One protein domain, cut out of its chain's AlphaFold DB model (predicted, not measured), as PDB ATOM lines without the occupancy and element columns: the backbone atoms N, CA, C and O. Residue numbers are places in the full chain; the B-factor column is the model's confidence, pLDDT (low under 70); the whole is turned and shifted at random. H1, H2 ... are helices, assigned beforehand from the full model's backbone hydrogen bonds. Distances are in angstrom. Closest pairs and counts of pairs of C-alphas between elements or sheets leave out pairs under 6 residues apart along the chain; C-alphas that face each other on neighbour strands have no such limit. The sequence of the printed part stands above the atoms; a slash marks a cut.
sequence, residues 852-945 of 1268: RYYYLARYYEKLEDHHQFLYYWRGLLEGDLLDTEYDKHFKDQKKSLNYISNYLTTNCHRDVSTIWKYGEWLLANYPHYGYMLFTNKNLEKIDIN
ATOM      1  N   ARG A 852     -43.384 -51.515 -52.097       86.12
ATOM      2  CA  ARG A 852     -43.876 -52.262 -50.923       86.12
ATOM      3  C   ARG A 852     -42.920 -52.092 -49.735       86.12
ATOM      4  O   ARG A 852     -42.296 -53.046 -49.267       86.12
ATOM      5  N   TYR A 853     -42.738 -50.847 -49.294       86.88
ATOM      6  CA  TYR A 853     -41.734 -50.459 -48.298       86.88
ATOM      7  C   TYR A 853     -41.931 -51.109 -46.919       86.88
ATOM      8  O   TYR A 853     -40.942 -51.340 -46.222       86.88
ATOM      9  N   TYR A 854     -43.165 -51.443 -46.526       87.06
ATOM     10  CA  TYR A 854     -43.442 -52.167 -45.281       87.06
ATOM     11  C   TYR A 854     -42.842 -53.577 -45.314       87.06
ATOM     12  O   TYR A 854     -42.056 -53.941 -44.436       87.06
ATOM     13  N   TYR A 855     -43.149 -54.345 -46.362       86.19
ATOM     14  CA  TYR A 855     -42.609 -55.690 -46.551       86.19
ATOM     15  C   TYR A 855     -41.096 -55.673 -46.806       86.19
ATOM     16  O   TYR A 855     -40.386 -56.528 -46.286       86.19
ATOM     17  N   LEU A 856     -40.576 -54.656 -47.502       87.75
ATOM     18  CA  LEU A 856     -39.134 -54.446 -47.658       87.75
ATOM     19  C   LEU A 856     -38.425 -54.239 -46.311       87.75
ATOM     20  O   LEU A 856     -37.402 -54.870 -46.053       87.75
ATOM     21  N   ALA A 857     -38.976 -53.405 -45.422       86.06
ATOM     22  CA  ALA A 857     -38.423 -53.233 -44.081       86.06
ATOM     23  C   ALA A 857     -38.480 -54.551 -43.286       86.06
ATOM     24  O   ALA A 857     -37.473 -54.964 -42.714       86.06
ATOM     25  N   ARG A 858     -39.617 -55.263 -43.314       86.38
ATOM     26  CA  ARG A 858     -39.755 -56.595 -42.696       86.38
ATOM     27  C   ARG A 858     -38.764 -57.628 -43.250       86.38
ATOM     28  O   ARG A 858     -38.298 -58.484 -42.502       86.38
ATOM     29  N   TYR A 859     -38.399 -57.535 -44.527       86.38
ATOM     30  CA  TYR A 859     -37.391 -58.399 -45.133       86.38
ATOM     31  C   TYR A 859     -35.971 -58.055 -44.658       86.38
ATOM     32  O   TYR A 859     -35.241 -58.953 -44.250       86.38
ATOM     33  N   TYR A 860     -35.603 -56.771 -44.580       87.81
ATOM     34  CA  TYR A 860     -34.335 -56.357 -43.958       87.81
ATOM     35  C   TYR A 860     -34.245 -56.739 -42.469       87.81
ATOM     36  O   TYR A 860     -33.170 -57.091 -41.989       87.81
ATOM     37  N   GLU A 861     -35.371 -56.748 -41.748       86.12
ATOM     38  CA  GLU A 861     -35.462 -57.283 -40.384       86.12
ATOM     39  C   GLU A 861     -35.153 -58.794 -40.320       86.12
ATOM     40  O   GLU A 861     -34.446 -59.206 -39.402       86.12
ATOM     41  N   LYS A 862     -35.586 -59.600 -41.307       83.81
ATOM     42  CA  LYS A 862     -35.212 -61.026 -41.454       83.81
ATOM     43  C   LYS A 862     -33.733 -61.213 -41.830       83.81
ATOM     44  O   LYS A 862     -33.107 -62.162 -41.371       83.81
ATOM     45  N   LEU A 863     -33.178 -60.330 -42.664       84.19
ATOM     46  CA  LEU A 863     -31.780 -60.373 -43.125       84.19
ATOM     47  C   LEU A 863     -30.760 -59.843 -42.095       84.19
ATOM     48  O   LEU A 863     -29.573 -59.771 -42.398       84.19
ATOM     49  N   GLU A 864     -31.212 -59.436 -40.904       83.25
ATOM     50  CA  GLU A 864     -30.413 -58.776 -39.858       83.25
ATOM     51  C   GLU A 864     -29.750 -57.437 -40.279       83.25
ATOM     52  O   GLU A 864     -28.967 -56.871 -39.514       83.25
ATOM     53  N   ASP A 865     -30.114 -56.843 -41.428       85.62
ATOM     54  CA  ASP A 865     -29.655 -55.499 -41.817       85.62
ATOM     55  C   ASP A 865     -30.438 -54.415 -41.061       85.62
ATOM     56  O   ASP A 865     -31.408 -53.809 -41.534       85.62
ATOM     57  N   HIS A 866     -29.971 -54.154 -39.843       85.75
ATOM     58  CA  HIS A 866     -30.504 -53.111 -38.979       85.75
ATOM     59  C   HIS A 866     -30.411 -51.708 -39.607       85.75
ATOM     60  O   HIS A 866     -31.257 -50.862 -39.315       85.75
ATOM     61  N   HIS A 867     -29.406 -51.424 -40.447       85.38
ATOM     62  CA  HIS A 867     -29.227 -50.090 -41.024       85.38
ATOM     63  C   HIS A 867     -30.336 -49.775 -42.035       85.38
ATOM     64  O   HIS A 867     -30.927 -48.691 -41.977       85.38
ATOM     65  N   GLN A 868     -30.623 -50.718 -42.937       86.44
ATOM     66  CA  GLN A 868     -31.653 -50.559 -43.961       86.44
ATOM     67  C   GLN A 868     -33.054 -50.663 -43.357       86.44
ATOM     68  O   GLN A 868     -33.889 -49.802 -43.639       86.44
ATOM     69  N   PHE A 869     -33.297 -51.619 -42.448       89.38
ATOM     70  CA  PHE A 869     -34.563 -51.699 -41.707       89.38
ATOM     71  C   PHE A 869     -34.936 -50.344 -41.083       89.38
ATOM     72  O   PHE A 869     -36.010 -49.805 -41.353       89.38
ATOM     73  N   LEU A 870     -34.022 -49.739 -40.312       86.44
ATOM     74  CA  LEU A 870     -34.272 -48.458 -39.644       86.44
ATOM     75  C   LEU A 870     -34.368 -47.275 -40.619       86.44
ATOM     76  O   LEU A 870     -34.969 -46.259 -40.279       86.44
ATOM     77  N   TYR A 871     -33.786 -47.362 -41.820       88.50
ATOM     78  CA  TYR A 871     -33.951 -46.349 -42.865       88.50
ATOM     79  C   TYR A 871     -35.373 -46.361 -43.444       88.50
ATOM     80  O   TYR A 871     -36.060 -45.339 -43.374       88.50
ATOM     81  N   TYR A 872     -35.851 -47.510 -43.931       87.75
ATOM     82  CA  TYR A 872     -37.208 -47.621 -44.483       87.75
ATOM     83  C   TYR A 872     -38.284 -47.422 -43.403       87.75
ATOM     84  O   TYR A 872     -39.252 -46.699 -43.634       87.75
ATOM     85  N   TRP A 873     -38.087 -47.958 -42.191       87.50
ATOM     86  CA  TRP A 873     -39.028 -47.765 -41.079       87.50
ATOM     87  C   TRP A 873     -39.116 -46.305 -40.615       87.50
ATOM     88  O   TRP A 873     -40.188 -45.837 -40.231       87.50
ATOM     89  N   ARG A 874     -38.011 -45.548 -40.690       87.31
ATOM     90  CA  ARG A 874     -38.028 -44.098 -40.457       87.31
ATOM     91  C   ARG A 874     -38.824 -43.366 -41.544       87.31
ATOM     92  O   ARG A 874     -39.651 -42.531 -41.196       87.31
ATOM     93  N   GLY A 875     -38.624 -43.696 -42.823       83.56
ATOM     94  CA  GLY A 875     -39.372 -43.081 -43.929       83.56
ATOM     95  C   GLY A 875     -40.888 -43.312 -43.839       83.56
ATOM     96  O   GLY A 875     -41.663 -42.391 -44.086       83.56
ATOM     97  N   LEU A 876     -41.306 -44.504 -43.394       85.62
ATOM     98  CA  LEU A 876     -42.706 -44.830 -43.077       85.62
ATOM     99  C   LEU A 876     -43.240 -44.060 -41.847       85.62
ATOM    100  O   LEU A 876     -44.424 -43.741 -41.775       85.62
ATOM    101  N   LEU A 877     -42.386 -43.744 -40.867       83.31
ATOM    102  CA  LEU A 877     -42.754 -42.972 -39.667       83.31
ATOM    103  C   LEU A 877     -42.872 -41.459 -39.906       83.31
ATOM    104  O   LEU A 877     -43.688 -40.812 -39.246       83.31
ATOM    105  N   GLU A 878     -42.050 -40.905 -40.801       80.94
ATOM    106  CA  GLU A 878     -42.058 -39.481 -41.172       80.94
ATOM    107  C   GLU A 878     -43.064 -39.165 -42.297       80.94
ATOM    108  O   GLU A 878     -43.470 -38.014 -42.438       80.94
ATOM    109  N   GLY A 879     -43.517 -40.178 -43.047       75.75
ATOM    110  CA  GLY A 879     -44.473 -40.039 -44.156       75.75
ATOM    111  C   GLY A 879     -43.828 -39.799 -45.527       75.75
ATOM    112  O   GLY A 879     -44.542 -39.655 -46.518       75.75
ATOM    113  N   ASP A 880     -42.492 -39.798 -45.601       80.00
ATOM    114  CA  ASP A 880     -41.721 -39.727 -46.852       80.00
ATOM    115  C   ASP A 880     -41.937 -40.969 -47.738       80.00
ATOM    116  O   ASP A 880     -41.815 -40.904 -48.964       80.00
ATOM    117  N   LEU A 881     -42.265 -42.109 -47.119       83.88
ATOM    118  CA  LEU A 881     -42.647 -43.352 -47.784       83.88
ATOM    119  C   LEU A 881     -44.101 -43.683 -47.436       83.88
ATOM    120  O   LEU A 881     -44.450 -43.790 -46.263       83.88
ATOM    121  N   LEU A 882     -44.936 -43.876 -48.459       77.19
ATOM    122  CA  LEU A 882     -46.345 -44.251 -48.318       77.19
ATOM    123  C   LEU A 882     -46.522 -45.734 -48.665       77.19
ATOM    124  O   LEU A 882     -46.111 -46.157 -49.746       77.19
ATOM    125  N   ASP A 883     -47.146 -46.501 -47.769       81.75
ATOM    126  CA  ASP A 883     -47.451 -47.928 -47.938       81.75
ATOM    127  C   ASP A 883     -48.778 -48.262 -47.228       81.75
ATOM    128  O   ASP A 883     -48.950 -47.975 -46.040       81.75
ATOM    129  N   THR A 884     -49.726 -48.870 -47.949       77.12
ATOM    130  CA  THR A 884     -51.076 -49.162 -47.439       77.12
ATOM    131  C   THR A 884     -51.089 -50.178 -46.302       77.12
ATOM    132  O   THR A 884     -51.979 -50.137 -45.452       77.12
ATOM    133  N   GLU A 885     -50.111 -51.079 -46.255       79.44
ATOM    134  CA  GLU A 885     -50.049 -52.160 -45.271       79.44
ATOM    135  C   GLU A 885     -49.481 -51.659 -43.943       79.44
ATOM    136  O   GLU A 885     -49.962 -52.028 -42.865       79.44
ATOM    137  N   TYR A 886     -48.542 -50.713 -44.013       81.12
ATOM    138  CA  TYR A 886     -48.118 -49.948 -42.846       81.12
ATOM    139  C   TYR A 886     -49.302 -49.185 -42.230       81.12
ATOM    140  O   TYR A 886     -49.546 -49.314 -41.028       81.12
ATOM    141  N   ASP A 887     -50.105 -48.490 -43.042       75.75
ATOM    142  CA  ASP A 887     -51.297 -47.769 -42.572       75.75
ATOM    143  C   ASP A 887     -52.390 -48.699 -42.008       75.75
ATOM    144  O   ASP A 887     -53.093 -48.326 -41.062       75.75
ATOM    145  N   LYS A 888     -52.537 -49.937 -42.513       79.00
ATOM    146  CA  LYS A 888     -53.422 -50.947 -41.898       79.00
ATOM    147  C   LYS A 888     -52.947 -51.324 -40.491       79.00
ATOM    148  O   LYS A 888     -53.751 -51.284 -39.553       79.00
ATOM    149  N   HIS A 889     -51.673 -51.692 -40.339       72.88
ATOM    150  CA  HIS A 889     -51.130 -52.252 -39.094       72.88
ATOM    151  C   HIS A 889     -50.781 -51.198 -38.025       72.88
ATOM    152  O   HIS A 889     -50.966 -51.449 -36.831       72.88
ATOM    153  N   PHE A 890     -50.303 -50.015 -38.422       75.12
ATOM    154  CA  PHE A 890     -49.679 -49.017 -37.539       75.12
ATOM    155  C   PHE A 890     -50.434 -47.678 -37.442       75.12
ATOM    156  O   PHE A 890     -49.834 -46.648 -37.141       75.12
ATOM    157  N   LYS A 891     -51.773 -47.709 -37.561       64.88
ATOM    158  CA  LYS A 891     -52.692 -46.554 -37.379       64.88
ATOM    159  C   LYS A 891     -52.377 -45.649 -36.179       64.88
ATOM    160  O   LYS A 891     -52.602 -44.445 -36.235       64.88
ATOM    161  N   ASP A 892     -51.864 -46.219 -35.087       75.88
ATOM    162  CA  ASP A 892     -51.289 -45.447 -33.986       75.88
ATOM    163  C   ASP A 892     -49.779 -45.264 -34.195       75.88
ATOM    164  O   ASP A 892     -49.003 -46.186 -33.930       75.88
ATOM    165  N   GLN A 893     -49.333 -44.046 -34.517       76.81
ATOM    166  CA  GLN A 893     -47.903 -43.692 -34.597       76.81
ATOM    167  C   GLN A 893     -47.121 -44.120 -33.332       76.81
ATOM    168  O   GLN A 893     -45.975 -44.564 -33.408       76.81
ATOM    169  N   LYS A 894     -47.775 -44.095 -32.159       78.88
ATOM    170  CA  LYS A 894     -47.241 -44.582 -30.871       78.88
ATOM    171  C   LYS A 894     -46.857 -46.071 -30.878       78.88
ATOM    172  O   LYS A 894     -45.921 -46.452 -30.180       78.88
ATOM    173  N   LYS A 895     -47.550 -46.927 -31.642       80.12
ATOM    174  CA  LYS A 895     -47.211 -48.357 -31.779       80.12
ATOM    175  C   LYS A 895     -45.936 -48.541 -32.600       80.12
ATOM    176  O   LYS A 895     -45.075 -49.312 -32.195       80.12
ATOM    177  N   SER A 896     -45.785 -47.788 -33.690       82.06
ATOM    178  CA  SER A 896     -44.577 -47.821 -34.527       82.06
ATOM    179  C   SER A 896     -43.354 -47.239 -33.793       82.06
ATOM    180  O   SER A 896     -42.279 -47.838 -33.812       82.06
ATOM    181  N   LEU A 897     -43.535 -46.159 -33.019       81.62
ATOM    182  CA  LEU A 897     -42.498 -45.598 -32.137       81.62
ATOM    183  C   LEU A 897     -42.090 -46.551 -30.993       81.62
ATOM    184  O   LEU A 897     -40.910 -46.634 -30.650       81.62
ATOM    185  N   ASN A 898     -43.031 -47.322 -30.435       83.06
ATOM    186  CA  ASN A 898     -42.699 -48.419 -29.518       83.06
ATOM    187  C   ASN A 898     -41.935 -49.551 -30.229       83.06
ATOM    188  O   ASN A 898     -40.978 -50.074 -29.664       83.06
ATOM    189  N   TYR A 899     -42.319 -49.916 -31.461       83.19
ATOM    190  CA  TYR A 899     -41.658 -50.983 -32.224       83.19
ATOM    191  C   TYR A 899     -40.185 -50.658 -32.490       83.19
ATOM    192  O   TYR A 899     -39.312 -51.438 -32.116       83.19
ATOM    193  N   ILE A 900     -39.891 -49.472 -33.037       84.94
ATOM    194  CA  ILE A 900     -38.511 -49.063 -33.337       84.94
ATOM    195  C   ILE A 900     -37.653 -48.925 -32.064       84.94
ATOM    196  O   ILE A 900     -36.490 -49.321 -32.069       84.94
ATOM    197  N   SER A 901     -38.225 -48.458 -30.946       81.44
ATOM    198  CA  SER A 901     -37.520 -48.388 -29.653       81.44
ATOM    199  C   SER A 901     -37.201 -49.781 -29.081       81.44
ATOM    200  O   SER A 901     -36.083 -50.033 -28.618       81.44
ATOM    201  N   ASN A 902     -38.135 -50.732 -29.187       82.25
ATOM    202  CA  ASN A 902     -37.911 -52.123 -28.782       82.25
ATOM    203  C   ASN A 902     -36.894 -52.834 -29.695       82.25
ATOM    204  O   ASN A 902     -36.042 -53.575 -29.202       82.25
ATOM    205  N   TYR A 903     -36.920 -52.570 -31.006       83.00
ATOM    206  CA  TYR A 903     -35.949 -53.111 -31.961       83.00
ATOM    207  C   TYR A 903     -34.528 -52.601 -31.676       83.00
ATOM    208  O   TYR A 903     -33.595 -53.395 -31.541       83.00
ATOM    209  N   LEU A 904     -34.365 -51.283 -31.497       82.38
ATOM    210  CA  LEU A 904     -33.085 -50.651 -31.149       82.38
ATOM    211  C   LEU A 904     -32.505 -51.191 -29.829       82.38
ATOM    212  O   LEU A 904     -31.300 -51.412 -29.730       82.38
ATOM    213  N   THR A 905     -33.353 -51.435 -28.825       79.56
ATOM    214  CA  THR A 905     -32.923 -51.926 -27.500       79.56
ATOM    215  C   THR A 905     -32.727 -53.440 -27.412       79.56
ATOM    216  O   THR A 905     -32.152 -53.913 -26.429       79.56
ATOM    217  N   THR A 906     -33.159 -54.203 -28.421       78.88
ATOM    218  CA  THR A 906     -32.988 -55.667 -28.480       78.88
ATOM    219  C   THR A 906     -31.877 -56.049 -29.456       78.88
ATOM    220  O   THR A 906     -30.877 -56.653 -29.065       78.88
ATOM    221  N   ASN A 907     -32.005 -55.635 -30.716       76.88
ATOM    222  CA  ASN A 907     -31.172 -56.122 -31.814       76.88
ATOM    223  C   ASN A 907     -29.918 -55.254 -31.989       76.88
ATOM    224  O   ASN A 907     -28.797 -55.756 -31.983       76.88
ATOM    225  N   CYS A 908     -30.077 -53.927 -31.997       74.81
ATOM    226  CA  CYS A 908     -28.984 -52.989 -32.287       74.81
ATOM    227  C   CYS A 908     -27.965 -52.795 -31.142       74.81
ATOM    228  O   CYS A 908     -27.081 -51.952 -31.268       74.81
ATOM    229  N   HIS A 909     -28.032 -53.568 -30.049       68.94
ATOM    230  CA  HIS A 909     -27.271 -53.379 -28.797       68.94
ATOM    231  C   HIS A 909     -25.728 -53.400 -28.924       68.94
ATOM    232  O   HIS A 909     -25.027 -53.199 -27.931       68.94
ATOM    233  N   ARG A 910     -25.185 -53.675 -30.118       66.94
ATOM    234  CA  ARG A 910     -23.743 -53.649 -30.432       66.94
ATOM    235  C   ARG A 910     -23.331 -52.466 -31.309       66.94
ATOM    236  O   ARG A 910     -22.161 -52.097 -31.291       66.94
ATOM    237  N   ASP A 911     -24.261 -51.870 -32.057       76.25
ATOM    238  CA  ASP A 911     -23.968 -50.758 -32.962       76.25
ATOM    239  C   ASP A 911     -24.285 -49.405 -32.314       76.25
ATOM    240  O   ASP A 911     -25.368 -48.825 -32.436       76.25
ATOM    241  N   VAL A 912     -23.253 -48.880 -31.661       76.44
ATOM    242  CA  VAL A 912     -23.233 -47.553 -31.044       76.44
ATOM    243  C   VAL A 912     -23.525 -46.440 -32.063       76.44
ATOM    244  O   VAL A 912     -24.158 -45.448 -31.708       76.44
ATOM    245  N   SER A 913     -23.119 -46.587 -33.331       79.69
ATOM    246  CA  SER A 913     -23.312 -45.564 -34.369       79.69
ATOM    247  C   SER A 913     -24.780 -45.449 -34.783       79.69
ATOM    248  O   SER A 913     -25.321 -44.342 -34.859       79.69
ATOM    249  N   THR A 914     -25.454 -46.578 -35.002       81.56
ATOM    250  CA  THR A 914     -26.891 -46.605 -35.321       81.56
ATOM    251  C   THR A 914     -27.740 -46.158 -34.134       81.56
ATOM    252  O   THR A 914     -28.632 -45.325 -34.318       81.56
ATOM    253  N   ILE A 915     -27.429 -46.612 -32.911       81.31
ATOM    254  CA  ILE A 915     -28.117 -46.141 -31.697       81.31
ATOM    255  C   ILE A 915     -27.991 -44.619 -31.559       81.31
ATOM    256  O   ILE A 915     -28.987 -43.960 -31.273       81.31
ATOM    257  N   TRP A 916     -26.820 -44.030 -31.828       81.44
ATOM    258  CA  TRP A 916     -26.673 -42.572 -31.816       81.44
ATOM    259  C   TRP A 916     -27.442 -41.875 -32.942       81.44
ATOM    260  O   TRP A 916     -28.161 -40.921 -32.659       81.44
ATOM    261  N   LYS A 917     -27.361 -42.355 -34.190       82.94
ATOM    262  CA  LYS A 917     -28.051 -41.748 -35.348       82.94
ATOM    263  C   LYS A 917     -29.573 -41.695 -35.160       82.94
ATOM    264  O   LYS A 917     -30.186 -40.656 -35.406       82.94
ATOM    265  N   TYR A 918     -30.189 -42.803 -34.746       81.75
ATOM    266  CA  TYR A 918     -31.643 -42.875 -34.563       81.75
ATOM    267  C   TYR A 918     -32.084 -42.405 -33.171       81.75
ATOM    268  O   TYR A 918     -33.182 -41.876 -33.038       81.75
ATOM    269  N   GLY A 919     -31.225 -42.498 -32.152       81.25
ATOM    270  CA  GLY A 919     -31.474 -41.934 -30.825       81.25
ATOM    271  C   GLY A 919     -31.446 -40.404 -30.800       81.25
ATOM    272  O   GLY A 919     -32.287 -39.801 -30.147       81.25
ATOM    273  N   GLU A 920     -30.552 -39.761 -31.554       82.75
ATOM    274  CA  GLU A 920     -30.529 -38.301 -31.744       82.75
ATOM    275  C   GLU A 920     -31.787 -37.804 -32.475       82.75
ATOM    276  O   GLU A 920     -32.399 -36.823 -32.060       82.75
ATOM    277  N   TRP A 921     -32.240 -38.543 -33.494       83.56
ATOM    278  CA  TRP A 921     -33.518 -38.298 -34.173       83.56
ATOM    279  C   TRP A 921     -34.733 -38.491 -33.244       83.56
ATOM    280  O   TRP A 921     -35.623 -37.641 -33.217       83.56
ATOM    281  N   LEU A 922     -34.754 -39.555 -32.431       83.19
ATOM    282  CA  LEU A 922     -35.802 -39.780 -31.426       83.19
ATOM    283  C   LEU A 922     -35.792 -38.712 -30.324       83.19
ATOM    284  O   LEU A 922     -36.864 -38.309 -29.890       83.19
ATOM    285  N   LEU A 923     -34.628 -38.232 -29.876       80.50
ATOM    286  CA  LEU A 923     -34.540 -37.143 -28.896       80.50
ATOM    287  C   LEU A 923     -35.072 -35.822 -29.460       80.50
ATOM    288  O   LEU A 923     -35.799 -35.133 -28.754       80.50
ATOM    289  N   ALA A 924     -34.756 -35.494 -30.717       79.88
ATOM    290  CA  ALA A 924     -35.200 -34.253 -31.352       79.88
ATOM    291  C   ALA A 924     -36.707 -34.242 -31.672       79.88
ATOM    292  O   ALA A 924     -37.391 -33.262 -31.382       79.88
ATOM    293  N   ASN A 925     -37.237 -35.327 -32.251       78.88
ATOM    294  CA  ASN A 925     -38.621 -35.370 -32.743       78.88
ATOM    295  C   ASN A 925     -39.618 -35.985 -31.744       78.88
ATOM    296  O   ASN A 925     -40.791 -35.613 -31.734       78.88
ATOM    297  N   TYR A 926     -39.178 -36.923 -30.897       81.38
ATOM    298  CA  TYR A 926     -40.043 -37.687 -29.988       81.38
ATOM    299  C   TYR A 926     -39.413 -37.869 -28.586       81.38
ATOM    300  O   TYR A 926     -39.237 -39.012 -28.145       81.38
ATOM    301  N   PRO A 927     -39.096 -36.780 -27.845       76.06
ATOM    302  CA  PRO A 927     -38.182 -36.790 -26.692       76.06
ATOM    303  C   PRO A 927     -38.407 -37.901 -25.651       76.06
ATOM    304  O   PRO A 927     -37.452 -38.499 -25.159       76.06
ATOM    305  N   HIS A 928     -39.667 -38.234 -25.350       78.56
ATOM    306  CA  HIS A 928     -40.039 -39.313 -24.423       78.56
ATOM    307  C   HIS A 928     -39.536 -40.701 -24.868       78.56
ATOM    308  O   HIS A 928     -39.097 -41.500 -24.043       78.56
ATOM    309  N   TYR A 929     -39.572 -41.002 -26.169       79.00
ATOM    310  CA  TYR A 929     -39.086 -42.273 -26.716       79.00
ATOM    311  C   TYR A 929     -37.554 -42.308 -26.773       79.00
ATOM    312  O   TYR A 929     -36.967 -43.351 -26.490       79.00
ATOM    313  N   GLY A 930     -36.902 -41.167 -27.039       79.00
ATOM    314  CA  GLY A 930     -35.450 -41.022 -26.880       79.00
ATOM    315  C   GLY A 930     -35.000 -41.259 -25.432       79.00
ATOM    316  O   GLY A 930     -34.070 -42.025 -25.186       79.00
ATOM    317  N   TYR A 931     -35.720 -40.699 -24.455       78.38
ATOM    318  CA  TYR A 931     -35.506 -40.974 -23.031       78.38
ATOM    319  C   TYR A 931     -35.695 -42.465 -22.687       78.38
ATOM    320  O   TYR A 931     -34.835 -43.052 -22.029       78.38
ATOM    321  N   MET A 932     -36.764 -43.115 -23.165       76.38
ATOM    322  CA  MET A 932     -36.977 -44.558 -22.956       76.38
ATOM    323  C   MET A 932     -35.867 -45.427 -23.568       76.38
ATOM    324  O   MET A 932     -35.490 -46.433 -22.969       76.38
ATOM    325  N   LEU A 933     -35.322 -45.036 -24.725       79.19
ATOM    326  CA  LEU A 933     -34.186 -45.702 -25.365       79.19
ATOM    327  C   LEU A 933     -32.926 -45.599 -24.491       79.19
ATOM    328  O   LEU A 933     -32.392 -46.619 -24.057       79.19
ATOM    329  N   PHE A 934     -32.479 -44.379 -24.171       76.38
ATOM    330  CA  PHE A 934     -31.224 -44.150 -23.437       76.38
ATOM    331  C   PHE A 934     -31.276 -44.504 -21.939       76.38
ATOM    332  O   PHE A 934     -30.233 -44.511 -21.289       76.38
ATOM    333  N   THR A 935     -32.451 -44.820 -21.381       73.62
ATOM    334  CA  THR A 935     -32.598 -45.310 -19.995       73.62
ATOM    335  C   THR A 935     -32.829 -46.824 -19.882       73.62
ATOM    336  O   THR A 935     -32.959 -47.347 -18.767       73.62
ATOM    337  N   ASN A 936     -32.866 -47.550 -21.009       75.69
ATOM    338  CA  ASN A 936     -33.078 -48.997 -21.032       75.69
ATOM    339  C   ASN A 936     -31.831 -49.767 -20.549       75.69
ATOM    340  O   ASN A 936     -30.720 -49.551 -21.031       75.69
ATOM    341  N   LYS A 937     -32.046 -50.733 -19.644       65.44
ATOM    342  CA  LYS A 937     -31.004 -51.592 -19.057       65.44
ATOM    343  C   LYS A 937     -30.117 -52.287 -20.091       65.44
ATOM    344  O   LYS A 937     -28.929 -52.476 -19.853       65.44
ATOM    345  N   ASN A 938     -30.678 -52.658 -21.242       64.69
ATOM    346  CA  ASN A 938     -29.940 -53.366 -22.290       64.69
ATOM    347  C   ASN A 938     -28.768 -52.541 -22.852       64.69
ATOM    348  O   ASN A 938     -27.812 -53.119 -23.368       64.69
ATOM    349  N   LEU A 939     -28.820 -51.208 -22.726       65.88
ATOM    350  CA  LEU A 939     -27.809 -50.282 -23.236       65.88
ATOM    351  C   LEU A 939     -26.850 -49.758 -22.145       65.88
ATOM    352  O   LEU A 939     -25.932 -49.011 -22.467       65.88
ATOM    353  N   GLU A 940     -26.973 -50.205 -20.883       60.72
ATOM    354  CA  GLU A 940     -26.099 -49.809 -19.751       60.72
ATOM    355  C   GLU A 940     -24.603 -50.148 -19.958       60.72
ATOM    356  O   GLU A 940     -23.752 -49.688 -19.201       60.72
ATOM    357  N   LYS A 941     -24.265 -50.949 -20.979       58.53
ATOM    358  CA  LYS A 941     -22.885 -51.310 -21.357       58.53
ATOM    359  C   LYS A 941     -22.270 -50.412 -22.439       58.53
ATOM    360  O   LYS A 941     -21.107 -50.617 -22.782       58.53
ATOM    361  N   ILE A 942     -23.033 -49.483 -23.013       64.12
ATOM    362  CA  ILE A 942     -22.565 -48.585 -24.076       64.12
ATOM    363  C   ILE A 942     -22.050 -47.285 -23.454       64.12
ATOM    364  O   ILE A 942     -22.692 -46.713 -22.573       64.12
ATOM    365  N   ASP A 943     -20.912 -46.796 -23.952       62.09
ATOM    366  CA  ASP A 943     -20.363 -45.480 -23.612       62.09
ATOM    367  C   ASP A 943     -21.216 -44.367 -24.256       62.09
ATOM    368  O   ASP A 943     -20.955 -43.869 -25.356       62.09
ATOM    369  N   ILE A 944     -22.337 -44.060 -23.603       68.19
ATOM    370  CA  ILE A 944     -23.258 -42.991 -23.983       68.19
ATOM    371  C   ILE A 944     -22.669 -41.678 -23.471       68.19
ATOM    372  O   ILE A 944     -22.608 -41.456 -22.270       68.19
ATOM    373  N   ASN A 945     -22.286 -40.774 -24.372       73.06
ATOM    374  CA  ASN A 945     -21.944 -39.399 -24.017       73.06
ATOM    375  C   ASN A 945     -23.185 -38.618 -23.533       73.06
ATOM    376  O   ASN A 945     -23.831 -37.905 -24.309       73.06
TER     377      ASN A 945
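This is residues 852 to 945 of the 1268 residues of the protein "CNH domain-containing protein" of [Candida] arabinofermentans NRRL YB-2248 (UniProt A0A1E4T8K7). Two helical hairpins, H1 with H2 and H5 with H6, are bridged by H4, which packs on H2 and H6; short H3 sits crosswise at one end. H2, H4 and H5 make a loose up-and-down bundle. The 94 printed residues include six named helices, H1 to H6, and no named strand: all helix, compact, radius of gyration of the C-alphas 12.9 A, spans 38 by 27 by 18 A.

Start at H1, residues 853 to 862; it touches H2, residues 866 to 878, the closest C-alphas being Ala 857 and Phe 869, 4.8 A. H3, residues 884 to 889, is close to but not clearly touching H1. H4, residues 893 to 906, touches H2 at C-alphas 893 and 877, 7.3 A. H5, residues 912 to 925, touches H6, residues 927 to 934, with residues 919 to 923 alone, closest C-alphas 923 and 930, 4.5 A. O i to N i+4 pairs are within hydrogen-bond range throughout, except in H5, 9 of 10.

Find C-alpha 853 at (-41.734, -50.459, -48.298), where H1 begins; H6 ends at C-alpha 934, (-31.224, -44.150, -23.437). H4 spans 20.1 A.

The printed part has no cut. Residues 891, 909 to 910 and 937 to 944 have pLDDT under 70.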